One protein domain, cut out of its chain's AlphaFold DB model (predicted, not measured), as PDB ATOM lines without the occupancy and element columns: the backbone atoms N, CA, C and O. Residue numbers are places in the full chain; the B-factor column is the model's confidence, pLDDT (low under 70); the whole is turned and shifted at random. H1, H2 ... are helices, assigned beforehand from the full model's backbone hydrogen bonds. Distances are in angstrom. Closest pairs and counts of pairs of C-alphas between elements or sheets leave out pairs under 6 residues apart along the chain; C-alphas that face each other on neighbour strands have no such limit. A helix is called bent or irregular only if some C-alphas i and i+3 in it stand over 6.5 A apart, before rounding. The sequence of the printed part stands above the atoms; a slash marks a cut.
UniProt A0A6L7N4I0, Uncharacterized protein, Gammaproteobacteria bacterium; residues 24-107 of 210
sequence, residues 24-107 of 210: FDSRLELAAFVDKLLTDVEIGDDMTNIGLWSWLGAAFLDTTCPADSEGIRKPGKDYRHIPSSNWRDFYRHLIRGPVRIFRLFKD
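What this domain is: This is residues 24 to 107 of the 210 residues of an uncharacterized protein of Gammaproteobacteria bacterium (UniProt A0A6L7N4I0). The longest helix, H1, packs crosswise on H5, with H4 meeting H5 at a corner by their link; H2 lies off to one side, near the first residue of H5 but not clearly touching it, and the short H3 follows at its end. A long loop, residues 65 to 86, swings out to Glu 70 and folds back to H4. The 84 printed residues hold five named helices, H1 to H5 in chain order, and no named strand: all helix, compact, radius of gyration of the C-alphas 12.8 A, spans 41 by 28 by 21 A.

Where its parts are: H1, residues 27 to 40, begins at C-alpha (192.383, 278.676, 259.595) and is 19.8 A long. H2 is residues 50 to 59, 14.1 A; H3, 61 to 64; H4, 87 to 92, irregular, with C-alphas 88 and 91 7.6 A apart. H5, 96 to 104, 12.4 A, ends at (199.891, 275.067, 248.124).

How they stand to each other: H1 and H5 touch, about perpendicular at 79 degrees; their closest C-alphas, Ala 31 and Val 99, are 4.4 A apart. H4 and H5 touch only at the corner, closest C-alphas Tyr 91 and Gly 97, 4.1 A. H2 is close to H5 but not clearly touching, closest C-alphas Trp 53 and Arg 96, 6.4 A; likewise H3 to H2, Gly 57 and Thr 64, 7.7 A. In H1, H2 and H5 every O i to N i+4 pair is within hydrogen-bond range; H4 has 0 of 2, but 2 of 3 O i to N i+3 pairs; H3 is too short for an i+4 pair.

The domain as a whole: The farthest C-alphas, Glu 70 and Asp 107, are 42.1 A apart. The printed part has no cut; the link H3 to H4 is long. No printed residue is under 70 in pLDDT.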
ATOM      1  N   PHE A  24     186.988 275.518 265.217       94.50
ATOM      2  CA  PHE A  24     188.427 275.560 264.980       94.50
ATOM      3  C   PHE A  24     189.000 276.873 265.492       94.50
ATOM      4  O   PHE A  24     188.406 277.939 265.288       94.50
ATOM      5  N   ASP A  25     190.181 276.804 266.096       92.00
ATOM      6  CA  ASP A  25     190.854 277.982 266.636       92.00
ATOM      7  C   ASP A  25     191.612 278.737 265.540       92.00
ATOM      8  O   ASP A  25     191.763 279.965 265.597       92.00
ATOM      9  N   SER A  26     192.038 278.023 264.494       96.00
ATOM     10  CA  SER A  26     192.799 278.586 263.382       96.00
ATOM     11  C   SER A  26     192.273 278.176 262.008       96.00
ATOM     12  O   SER A  26     191.619 277.151 261.812       96.00
ATOM     13  N   ARG A  27     192.607 278.994 261.008       96.69
ATOM     14  CA  ARG A  27     192.383 278.676 259.595       96.69
ATOM     15  C   ARG A  27     193.198 277.466 259.142       96.69
ATOM     16  O   ARG A  27     192.755 276.800 258.216       96.69
ATOM     17  N   LEU A  28     194.342 277.189 259.775       96.69
ATOM     18  CA  LEU A  28     195.143 275.992 259.520       96.69
ATOM     19  C   LEU A  28     194.359 274.721 259.862       96.69
ATOM     20  O   LEU A  28     194.228 273.847 259.011       96.69
ATOM     21  N   GLU A  29     193.795 274.645 261.069       96.50
ATOM     22  CA  GLU A  29     193.022 273.479 261.520       96.50
ATOM     23  C   GLU A  29     191.777 273.257 260.657       96.50
ATOM     24  O   GLU A  29     191.549 272.148 260.178       96.50
ATOM     25  N   LEU A  30     191.018 274.329 260.389       97.12
ATOM     26  CA  LEU A  30     189.862 274.271 259.493       97.12
ATOM     27  C   LEU A  30     190.266 273.784 258.094       97.12
ATOM     28  O   LEU A  30     189.594 272.933 257.515       97.12
ATOM     29  N   ALA A  31     191.354 274.322 257.537       96.75
ATOM     30  CA  ALA A  31     191.810 273.953 256.204       96.75
ATOM     31  C   ALA A  31     192.261 272.496 256.124       96.75
ATOM     32  O   ALA A  31     191.883 271.809 255.181       96.75
ATOM     33  N   ALA A  32     193.028 272.025 257.108       96.44
ATOM     34  CA  ALA A  32     193.488 270.644 257.169       96.44
ATOM     35  C   ALA A  32     192.312 269.667 257.309       96.44
ATOM     36  O   ALA A  32     192.276 268.643 256.628       96.44
ATOM     37  N   PHE A  33     191.322 270.003 258.144       95.94
ATOM     38  CA  PHE A  33     190.118 269.193 258.295       95.94
ATOM     39  C   PHE A  33     189.324 269.101 256.990       95.94
ATOM     40  O   PHE A  33     188.991 268.003 256.550       95.94
ATOM     41  N   VAL A  34     189.047 270.241 256.353       95.25
ATOM     42  CA  VAL A  34     188.269 270.269 255.108       95.25
ATOM     43  C   VAL A  34     189.043 269.628 253.955       95.25
ATOM     44  O   VAL A  34     188.444 268.905 253.167       95.25
ATOM     45  N   ASP A  35     190.363 269.820 253.856       95.44
ATOM     46  CA  ASP A  35     191.179 269.137 252.841       95.44
ATOM     47  C   ASP A  35     191.107 267.616 252.988       95.44
ATOM     48  O   ASP A  35     190.927 266.912 251.992       95.44
ATOM     49  N   LYS A  36     191.209 267.118 254.225       93.00
ATOM     50  CA  LYS A  36     191.083 265.693 254.518       93.00
ATOM     51  C   LYS A  36     189.698 265.175 254.135       93.00
ATOM     52  O   LYS A  36     189.621 264.208 253.390       93.00
ATOM     53  N   LEU A  37     188.637 265.862 254.565       91.44
ATOM     54  CA  LEU A  37     187.257 265.519 254.214       91.44
ATOM     55  C   LEU A  37     187.079 265.395 252.695       91.44
ATOM     56  O   LEU A  37     186.545 264.407 252.216       91.44
ATOM     57  N   LEU A  38     187.554 266.373 251.924       91.75
ATOM     58  CA  LEU A  38     187.400 266.367 250.467       91.75
ATOM     59  C   LEU A  38     188.272 265.306 249.778       91.75
ATOM     60  O   LEU A  38     187.888 264.795 248.728       91.75
ATOM     61  N   THR A  39     189.423 264.970 250.369       90.50
ATOM     62  CA  THR A  39     190.305 263.901 249.878       90.50
ATOM     63  C   THR A  39     189.683 262.526 250.105       90.50
ATOM     64  O   THR A  39     189.669 261.722 249.180       90.50
ATOM     65  N   ASP A  40     189.145 262.272 251.300       89.44
ATOM     66  CA  ASP A  40     188.551 260.981 251.676       89.44
ATOM     67  C   ASP A  40     187.318 260.646 250.816       89.44
ATOM     68  O   ASP A  40     187.017 259.480 250.578       89.44
ATOM     69  N   VAL A  41     186.631 261.678 250.325       87.31
ATOM     70  CA  VAL A  41     185.401 261.574 249.527       87.31
ATOM     71  C   VAL A  41     185.675 261.616 248.014       87.31
ATOM     72  O   VAL A  41     184.770 261.440 247.202       87.31
ATOM     73  N   GLU A  42     186.931 261.835 247.617       86.00
ATOM     74  CA  GLU A  42     187.379 261.858 246.218       86.00
ATOM     75  C   GLU A  42     186.613 262.861 245.327       86.00
ATOM     76  O   GLU A  42     186.364 262.612 244.144       86.00
ATOM     77  N   ILE A  43     186.255 264.036 245.863       82.88
ATOM     78  CA  ILE A  43     185.566 265.067 245.071       82.88
ATOM     79  C   ILE A  43     186.542 265.686 244.058       82.88
ATOM     80  O   ILE A  43     187.387 266.518 244.394       82.88
ATOM     81  N   GLY A  44     186.417 265.290 242.790       79.31
ATOM     82  CA  GLY A  44     187.195 265.843 241.680       79.31
ATOM     83  C   GLY A  44     186.849 267.306 241.368       79.31
ATOM     84  O   GLY A  44     185.696 267.713 241.467       79.31
ATOM     85  N   ASP A  45     187.861 268.086 240.970       83.31
ATOM     86  CA  ASP A  45     187.761 269.522 240.627       83.31
ATOM     87  C   ASP A  45     187.000 270.381 241.662       83.31
ATOM     88  O   ASP A  45     186.338 271.374 241.351       83.31
ATOM     89  N   ASP A  46     187.115 270.012 242.938       91.12
ATOM     90  CA  ASP A  46     186.413 270.655 244.047       91.12
ATOM     91  C   ASP A  46     186.632 272.174 244.095       91.12
ATOM     92  O   ASP A  46     185.710 272.942 244.364       91.12
ATOM     93  N   MET A  47     187.838 272.651 243.780       91.38
ATOM     94  CA  MET A  47     188.197 274.065 243.837       91.38
ATOM     95  C   MET A  47     187.360 274.951 242.913       91.38
ATOM     96  O   MET A  47     187.245 276.144 243.214       91.38
ATOM     97  N   THR A  48     186.792 274.437 241.822       90.06
ATOM     98  CA  THR A  48     185.922 275.204 240.910       90.06
ATOM     99  C   THR A  48     184.436 275.052 241.249       90.06
ATOM    100  O   THR A  48     183.624 275.863 240.799       90.06
ATOM    101  N   ASN A  49     184.078 274.089 242.104       91.81
ATOM    102  CA  ASN A  49     182.700 273.784 242.471       91.81
ATOM    103  C   ASN A  49     182.109 274.839 243.425       91.81
ATOM    104  O   ASN A  49     182.268 274.789 244.646       91.81
ATOM    105  N   ILE A  50     181.393 275.816 242.861       92.19
ATOM    106  CA  ILE A  50     180.759 276.906 243.621       92.19
ATOM    107  C   ILE A  50     179.737 276.367 244.631       92.19
ATOM    108  O   ILE A  50     179.675 276.875 245.753       92.19
ATOM    109  N   GLY A  51     178.962 275.348 244.247       91.69
ATOM    110  CA  GLY A  51     177.932 274.739 245.091       91.69
ATOM    111  C   GLY A  51     178.529 274.119 246.349       91.69
ATOM    112  O   GLY A  51     178.120 274.473 247.451       91.69
ATOM    113  N   LEU A  52     179.577 273.309 246.191       92.44
ATOM    114  CA  LEU A  52     180.304 272.680 247.296       92.44
ATOM    115  C   LEU A  52     180.814 273.706 248.311       92.44
ATOM    116  O   LEU A  52     180.559 273.589 249.507       92.44
ATOM    117  N   TRP A  53     181.530 274.734 247.856       95.25
ATOM    118  CA  TRP A  53     182.106 275.721 248.772       95.25
ATOM    119  C   TRP A  53     181.055 276.629 249.411       95.25
ATOM    120  O   TRP A  53     181.259 277.058 250.546       95.25
ATOM    121  N   SER A  54     179.937 276.885 248.722       94.75
ATOM    122  CA  SER A  54     178.787 277.590 249.303       94.75
ATOM    123  C   SER A  54     178.106 276.740 250.375       94.75
ATOM    124  O   SER A  54     177.790 277.245 251.451       94.75
ATOM    125  N   TRP A  55     177.940 275.439 250.113       93.62
ATOM    126  CA  TRP A  55     177.392 274.478 251.065       93.62
ATOM    127  C   TRP A  55     178.292 274.351 252.297       93.62
ATOM    128  O   TRP A  55     177.813 274.509 253.415       93.62
ATOM    129  N   LEU A  56     179.612 274.211 252.120       94.25
ATOM    130  CA  LEU A  56     180.573 274.233 253.229       94.25
ATOM    131  C   LEU A  56     180.526 275.570 253.983       94.25
ATOM    132  O   LEU A  56     180.590 275.591 255.210       94.25
ATOM    133  N   GLY A  57     180.383 276.691 253.269       94.50
ATOM    134  CA  GLY A  57     180.204 278.019 253.860       94.50
ATOM    135  C   GLY A  57     178.993 278.100 254.792       94.50
ATOM    136  O   GLY A  57     179.075 278.744 255.840       94.50
ATOM    137  N   ALA A  58     177.900 277.426 254.432       93.19
ATOM    138  CA  ALA A  58     176.700 277.306 255.251       93.19
ATOM    139  C   ALA A  58     176.858 276.280 256.390       93.19
ATOM    140  O   ALA A  58     176.485 276.581 257.522       93.19
ATOM    141  N   ALA A  59     177.460 275.115 256.129       92.88
ATOM    142  CA  ALA A  59     177.694 274.071 257.127       92.88
ATOM    143  C   ALA A  59     178.594 274.563 258.275       92.88
ATOM    144  O   ALA A  59     178.290 274.356 259.444       92.88
ATOM    145  N   PHE A  60     179.658 275.307 257.960       94.62
ATOM    146  CA  PHE A  60     180.580 275.893 258.944       94.62
ATOM    147  C   PHE A  60     180.246 277.354 259.283       94.62
ATOM    148  O   PHE A  60     181.138 278.145 259.621       94.62
ATOM    149  N   LEU A  61     178.976 277.760 259.187       93.56
ATOM    150  CA  LEU A  61     178.587 279.145 259.464       93.56
ATOM    151  C   LEU A  61     178.859 279.538 260.924       93.56
ATOM    152  O   LEU A  61     179.247 280.674 261.181       93.56
ATOM    153  N   ASP A  62     178.729 278.611 261.876       92.62
ATOM    154  CA  ASP A  62     179.046 278.840 263.299       92.62
ATOM    155  C   ASP A  62     180.534 279.072 263.536       92.62
ATOM    156  O   ASP A  62     180.916 279.934 264.326       92.62
ATOM    157  N   THR A  63     181.374 278.378 262.777       94.00
ATOM    158  CA  THR A  63     182.827 278.538 262.813       94.00
ATOM    159  C   THR A  63     183.266 279.850 262.161       94.00
ATOM    160  O   THR A  63     184.139 280.545 262.681       94.00
ATOM    161  N   THR A  64     182.691 280.202 261.010       95.06
ATOM    162  CA  THR A  64     183.168 281.317 260.167       95.06
ATOM    163  C   THR A  64     182.441 282.643 260.405       95.06
ATOM    164  O   THR A  64     182.966 283.705 260.067       95.06
ATOM    165  N   CYS A  65     181.249 282.606 260.995       95.31
ATOM    166  CA  CYS A  65     180.414 283.764 261.298       95.31
ATOM    167  C   CYS A  65     179.509 283.457 262.506       95.31
ATOM    168  O   CYS A  65     178.286 283.375 262.345       95.31
ATOM    169  N   PRO A  66     180.072 283.240 263.710       93.50
ATOM    170  CA  PRO A  66     179.279 282.971 264.903       93.50
ATOM    171  C   PRO A  66     178.325 284.130 265.195       93.50
ATOM    172  O   PRO A  66     178.600 285.292 264.882       93.50
ATOM    173  N   ALA A  67     177.198 283.803 265.818       95.00
ATOM    174  CA  ALA A  67     176.289 284.807 266.340       95.00
ATOM    175  C   ALA A  67     176.902 285.514 267.562       95.00
ATOM    176  O   ALA A  67     177.605 284.894 268.360       95.00
ATOM    177  N   ASP A  68     176.636 286.811 267.710       93.44
ATOM    178  CA  ASP A  68     176.960 287.540 268.935       93.44
ATOM    179  C   ASP A  68     175.991 287.192 270.084       93.44
ATOM    180  O   ASP A  68     175.119 286.331 269.959       93.44
ATOM    181  N   SER A  69     176.147 287.859 271.232       93.81
ATOM    182  CA  SER A  69     175.313 287.624 272.419       93.81
ATOM    183  C   SER A  69     173.817 287.881 272.200       93.81
ATOM    184  O   SER A  69     173.012 287.439 273.015       93.81
ATOM    185  N   GLU A  70     173.440 288.597 271.138       94.94
ATOM    186  CA  GLU A  70     172.048 288.877 270.769       94.94
ATOM    187  C   GLU A  70     171.532 287.925 269.675       94.94
ATOM    188  O   GLU A  70     170.399 288.058 269.214       94.94
ATOM    189  N   GLY A  71     172.343 286.950 269.249       94.00
ATOM    190  CA  GLY A  71     171.999 286.032 268.167       94.00
ATOM    191  C   GLY A  71     172.250 286.606 266.766       94.00
ATOM    192  O   GLY A  71     171.858 285.985 265.777       94.00
ATOM    193  N   ILE A  72     172.895 287.773 266.646       94.69
ATOM    194  CA  ILE A  72     173.084 288.471 265.369       94.69
ATOM    195  C   ILE A  72     174.401 288.038 264.716       94.69
ATOM    196  O   ILE A  72     175.459 288.016 265.343       94.69
ATOM    197  N   ARG A  73     174.350 287.738 263.412       94.94
ATOM    198  CA  ARG A  73     175.527 287.420 262.587       94.94
ATOM    199  C   ARG A  73     175.927 288.585 261.698       94.94
ATOM    200  O   ARG A  73     175.086 289.343 261.217       94.94
ATOM    201  N   LYS A  74     177.229 288.694 261.428       95.00
ATOM    202  CA  LYS A  74     177.819 289.739 260.576       95.00
ATOM    203  C   LYS A  74     178.610 289.092 259.431       95.00
ATOM    204  O   LYS A  74     179.839 289.117 259.460       95.00
ATOM    205  N   PRO A  75     177.927 288.525 258.415       93.50
ATOM    206  CA  PRO A  75     178.579 287.760 257.344       93.50
ATOM    207  C   PRO A  75     179.503 288.613 256.466       93.50
ATOM    208  O   PRO A  75     180.441 288.110 255.851       93.50
ATOM    209  N   GLY A  76     179.287 289.931 256.428       94.38
ATOM    210  CA  GLY A  76     180.061 290.834 255.587       94.38
ATOM    211  C   GLY A  76     179.654 290.710 254.120       94.38
ATOM    212  O   GLY A  76     178.472 290.775 253.803       94.38
ATOM    213  N   LYS A  77     180.634 290.614 253.220       94.62
ATOM    214  CA  LYS A  77     180.405 290.472 251.775       94.62
ATOM    215  C   LYS A  77     180.181 289.008 251.396       94.62
ATOM    216  O   LYS A  77     180.869 288.143 251.930       94.62
ATOM    217  N   ASP A  78     179.334 288.771 250.398       94.50
ATOM    218  CA  ASP A  78     178.942 287.433 249.928       94.50
ATOM    219  C   ASP A  78     180.136 286.523 249.618       94.50
ATOM    220  O   ASP A  78     180.131 285.359 250.008       94.50
ATOM    221  N   TYR A  79     181.212 287.070 249.033       94.50
ATOM    222  CA  TYR A  79     182.420 286.312 248.671       94.50
ATOM    223  C   TYR A  79     183.098 285.579 249.842       94.50
ATOM    224  O   TYR A  79     183.974 284.742 249.629       94.50
ATOM    225  N   ARG A  80     182.749 285.928 251.088       95.94
ATOM    226  CA  ARG A  80     183.261 285.283 252.303       95.94
ATOM    227  C   ARG A  80     182.677 283.884 252.504       95.94
ATOM    228  O   ARG A  80     183.354 283.051 253.102       95.94
ATOM    229  N   HIS A  81     181.474 283.641 251.987       95.75
ATOM    230  CA  HIS A  81     180.708 282.404 252.175       95.75
ATOM    231  C   HIS A  81     180.252 281.760 250.858       95.75
ATOM    232  O   HIS A  81     179.913 280.585 250.853       95.75
ATOM    233  N   ILE A  82     180.237 282.517 249.758       94.88
ATOM    234  CA  ILE A  82     179.846 282.062 248.422       94.88
ATOM    235  C   ILE A  82     181.001 282.395 247.477       94.88
ATOM    236  O   ILE A  82     181.366 283.566 247.381       94.88
ATOM    237  N   PRO A  83     181.624 281.433 246.776       93.44
ATOM    238  CA  PRO A  83     182.724 281.742 245.871       93.44
ATOM    239  C   PRO A  83     182.352 282.794 244.821       93.44
ATOM    240  O   PRO A  83     181.376 282.662 244.088       93.44
ATOM    241  N   SER A  84     183.176 283.834 244.731       90.06
ATOM    242  CA  SER A  84     183.068 284.860 243.694       90.06
ATOM    243  C   SER A  84     183.647 284.356 242.371       90.06
ATOM    244  O   SER A  84     184.669 283.665 242.356       90.06
ATOM    245  N   SER A  85     183.049 284.768 241.250       85.62
ATOM    246  CA  SER A  85     183.621 284.579 239.908       85.62
ATOM    247  C   SER A  85     184.824 285.494 239.647       85.62
ATOM    248  O   SER A  85     185.629 285.234 238.751       85.62
ATOM    249  N   ASN A  86     184.984 286.559 240.436       87.00
ATOM    250  CA  ASN A  86     186.156 287.416 240.381       87.00
ATOM    251  C   ASN A  86     187.344 286.699 241.024       87.00
ATOM    252  O   ASN A  86     187.398 286.521 242.244       87.00
ATOM    253  N   TRP A  87     188.332 286.352 240.200       79.75
ATOM    254  CA  TRP A  87     189.533 285.665 240.656       79.75
ATOM    255  C   TRP A  87     190.221 286.406 241.803       79.75
ATOM    256  O   TRP A  87     190.729 285.750 242.696       79.75
ATOM    257  N   ARG A  88     190.164 287.742 241.871       83.31
ATOM    258  CA  ARG A  88     190.803 288.525 242.945       83.31
ATOM    259  C   ARG A  88     190.216 288.286 244.336       83.31
ATOM    260  O   ARG A  88     190.847 288.664 245.314       83.31
ATOM    261  N   ASP A  89     189.040 287.678 244.443       87.38
ATOM    262  CA  ASP A  89     188.382 287.435 245.727       87.38
ATOM    263  C   ASP A  89     188.626 286.015 246.258       87.38
ATOM    264  O   ASP A  89     188.159 285.683 247.346       87.38
ATOM    265  N   PHE A  90     189.373 285.166 245.534       84.06
ATOM    266  CA  PHE A  90     189.491 283.739 245.861       84.06
ATOM    267  C   PHE A  90     189.949 283.477 247.307       84.06
ATOM    268  O   PHE A  90     189.472 282.540 247.943       84.06
ATOM    269  N   TYR A  91     190.874 284.294 247.823       86.62
ATOM    270  CA  TYR A  91     191.458 284.134 249.157       86.62
ATOM    271  C   TYR A  91     190.544 284.663 250.269       86.62
ATOM    272  O   TYR A  91     190.782 284.380 251.443       86.62
ATOM    273  N   ARG A  92     189.520 285.452 249.911       92.81
ATOM    274  CA  ARG A  92     188.595 286.092 250.854       92.81
ATOM    275  C   ARG A  92     187.495 285.145 251.333       92.81
ATOM    276  O   ARG A  92     186.864 285.436 252.346       92.81
ATOM    277  N   HIS A  93     187.280 284.031 250.633       96.38
ATOM    278  CA  HIS A  93     186.371 282.983 251.077       96.38
ATOM    279  C   HIS A  93     186.924 282.299 252.333       96.38
ATOM    280  O   HIS A  93     188.058 281.815 252.329       96.38
ATOM    281  N   LEU A  94     186.129 282.229 253.403       97.00
ATOM    282  CA  LEU A  94     186.620 281.885 254.743       97.00
ATOM    283  C   LEU A  94     187.038 280.418 254.898       97.00
ATOM    284  O   LEU A  94     187.872 280.124 255.747       97.00
ATOM    285  N   ILE A  95     186.530 279.527 254.039       97.19
ATOM    286  CA  ILE A  95     186.902 278.098 254.006       97.19
ATOM    287  C   ILE A  95     187.790 277.769 252.796       97.19
ATOM    288  O   ILE A  95     188.956 277.419 252.946       97.19
ATOM    289  N   ARG A  96     187.275 277.963 251.574       96.44
ATOM    290  CA  ARG A  96     188.017 277.755 250.317       96.44
ATOM    291  C   ARG A  96     189.369 278.471 250.264       96.44
ATOM    292  O   ARG A  96     190.337 277.909 249.762       96.44
ATOM    293  N   GLY A  97     189.446 279.708 250.760       95.44
ATOM    294  CA  GLY A  97     190.679 280.494 250.786       95.44
ATOM    295  C   GLY A  97     191.803 279.796 251.559       95.44
ATOM    296  O   GLY A  97     192.840 279.505 250.963       95.44
ATOM    297  N   PRO A  98     191.631 279.504 252.864       96.69
ATOM    298  CA  PRO A  98     192.645 278.778 253.619       96.69
ATOM    299  C   PRO A  98     192.870 277.335 253.147       96.69
ATOM    300  O   PRO A  98     194.023 276.928 253.155       96.69
ATOM    301  N   VAL A  99     191.864 276.597 252.647       97.00
ATOM    302  CA  VAL A  99     192.101 275.264 252.038       97.00
ATOM    303  C   VAL A  99     193.027 275.365 250.827       97.00
ATOM    304  O   VAL A  99     193.985 274.603 250.709       97.00
ATOM    305  N   ARG A 100     192.812 276.352 249.950       95.31
ATOM    306  CA  ARG A 100     193.701 276.585 248.805       95.31
ATOM    307  C   ARG A 100     195.130 276.886 249.247       95.31
ATOM    308  O   ARG A 100     196.060 276.358 248.653       95.31
ATOM    309  N   ILE A 101     195.300 277.735 250.262       95.88
ATOM    310  CA  ILE A 101     196.626 278.067 250.802       95.88
ATOM    311  C   ILE A 101     197.262 276.823 251.428       95.88
ATOM    312  O   ILE A 101     198.400 276.516 251.109       95.88
ATOM    313  N   PHE A 102     196.531 276.066 252.244       97.25
ATOM    314  CA  PHE A 102     197.014 274.820 252.836       97.25
ATOM    315  C   PHE A 102     197.518 273.838 251.773       97.25
ATOM    316  O   PHE A 102     198.624 273.326 251.890       97.25
ATOM    317  N   ARG A 103     196.762 273.645 250.685       95.75
ATOM    318  CA  ARG A 103     197.159 272.766 249.574       95.75
ATOM    319  C   ARG A 103     198.423 273.222 248.846       95.75
ATOM    320  O   ARG A 103     199.200 272.371 248.432       95.75
ATOM    321  N   LEU A 104     198.648 274.533 248.705       95.50
ATOM    322  CA  LEU A 104     199.891 275.067 248.124       95.50
ATOM    323  C   LEU A 104     201.126 274.715 248.967       95.50
ATOM    324  O   LEU A 104     202.220 274.629 248.423       95.50
ATOM    325  N   PHE A 105     200.938 274.493 250.269       96.19
ATOM    326  CA  PHE A 105     201.990 274.176 251.232       96.19
ATOM    327  C   PHE A 105     201.786 272.791 251.862       96.19
ATOM    328  O   PHE A 105     202.223 272.562 252.982       96.19
ATOM    329  N   LYS A 106     201.116 271.853 251.177       93.88
ATOM    330  CA  LYS A 106     200.688 270.573 251.773       93.88
ATOM    331  C   LYS A 106     201.847 269.738 252.329       93.88
ATOM    332  O   LYS A 106     201.679 269.087 253.355       93.88
ATOM    333  N   ASP A 107     203.013 269.807 251.689       94.00
ATOM    334  CA  ASP A 107     204.222 269.094 252.126       94.00
ATOM    335  C   ASP A 107     204.863 269.717 253.379       94.00
ATOM    336  O   ASP A 107     205.601 269.047 254.101       94.00
TER     337      ASP A 107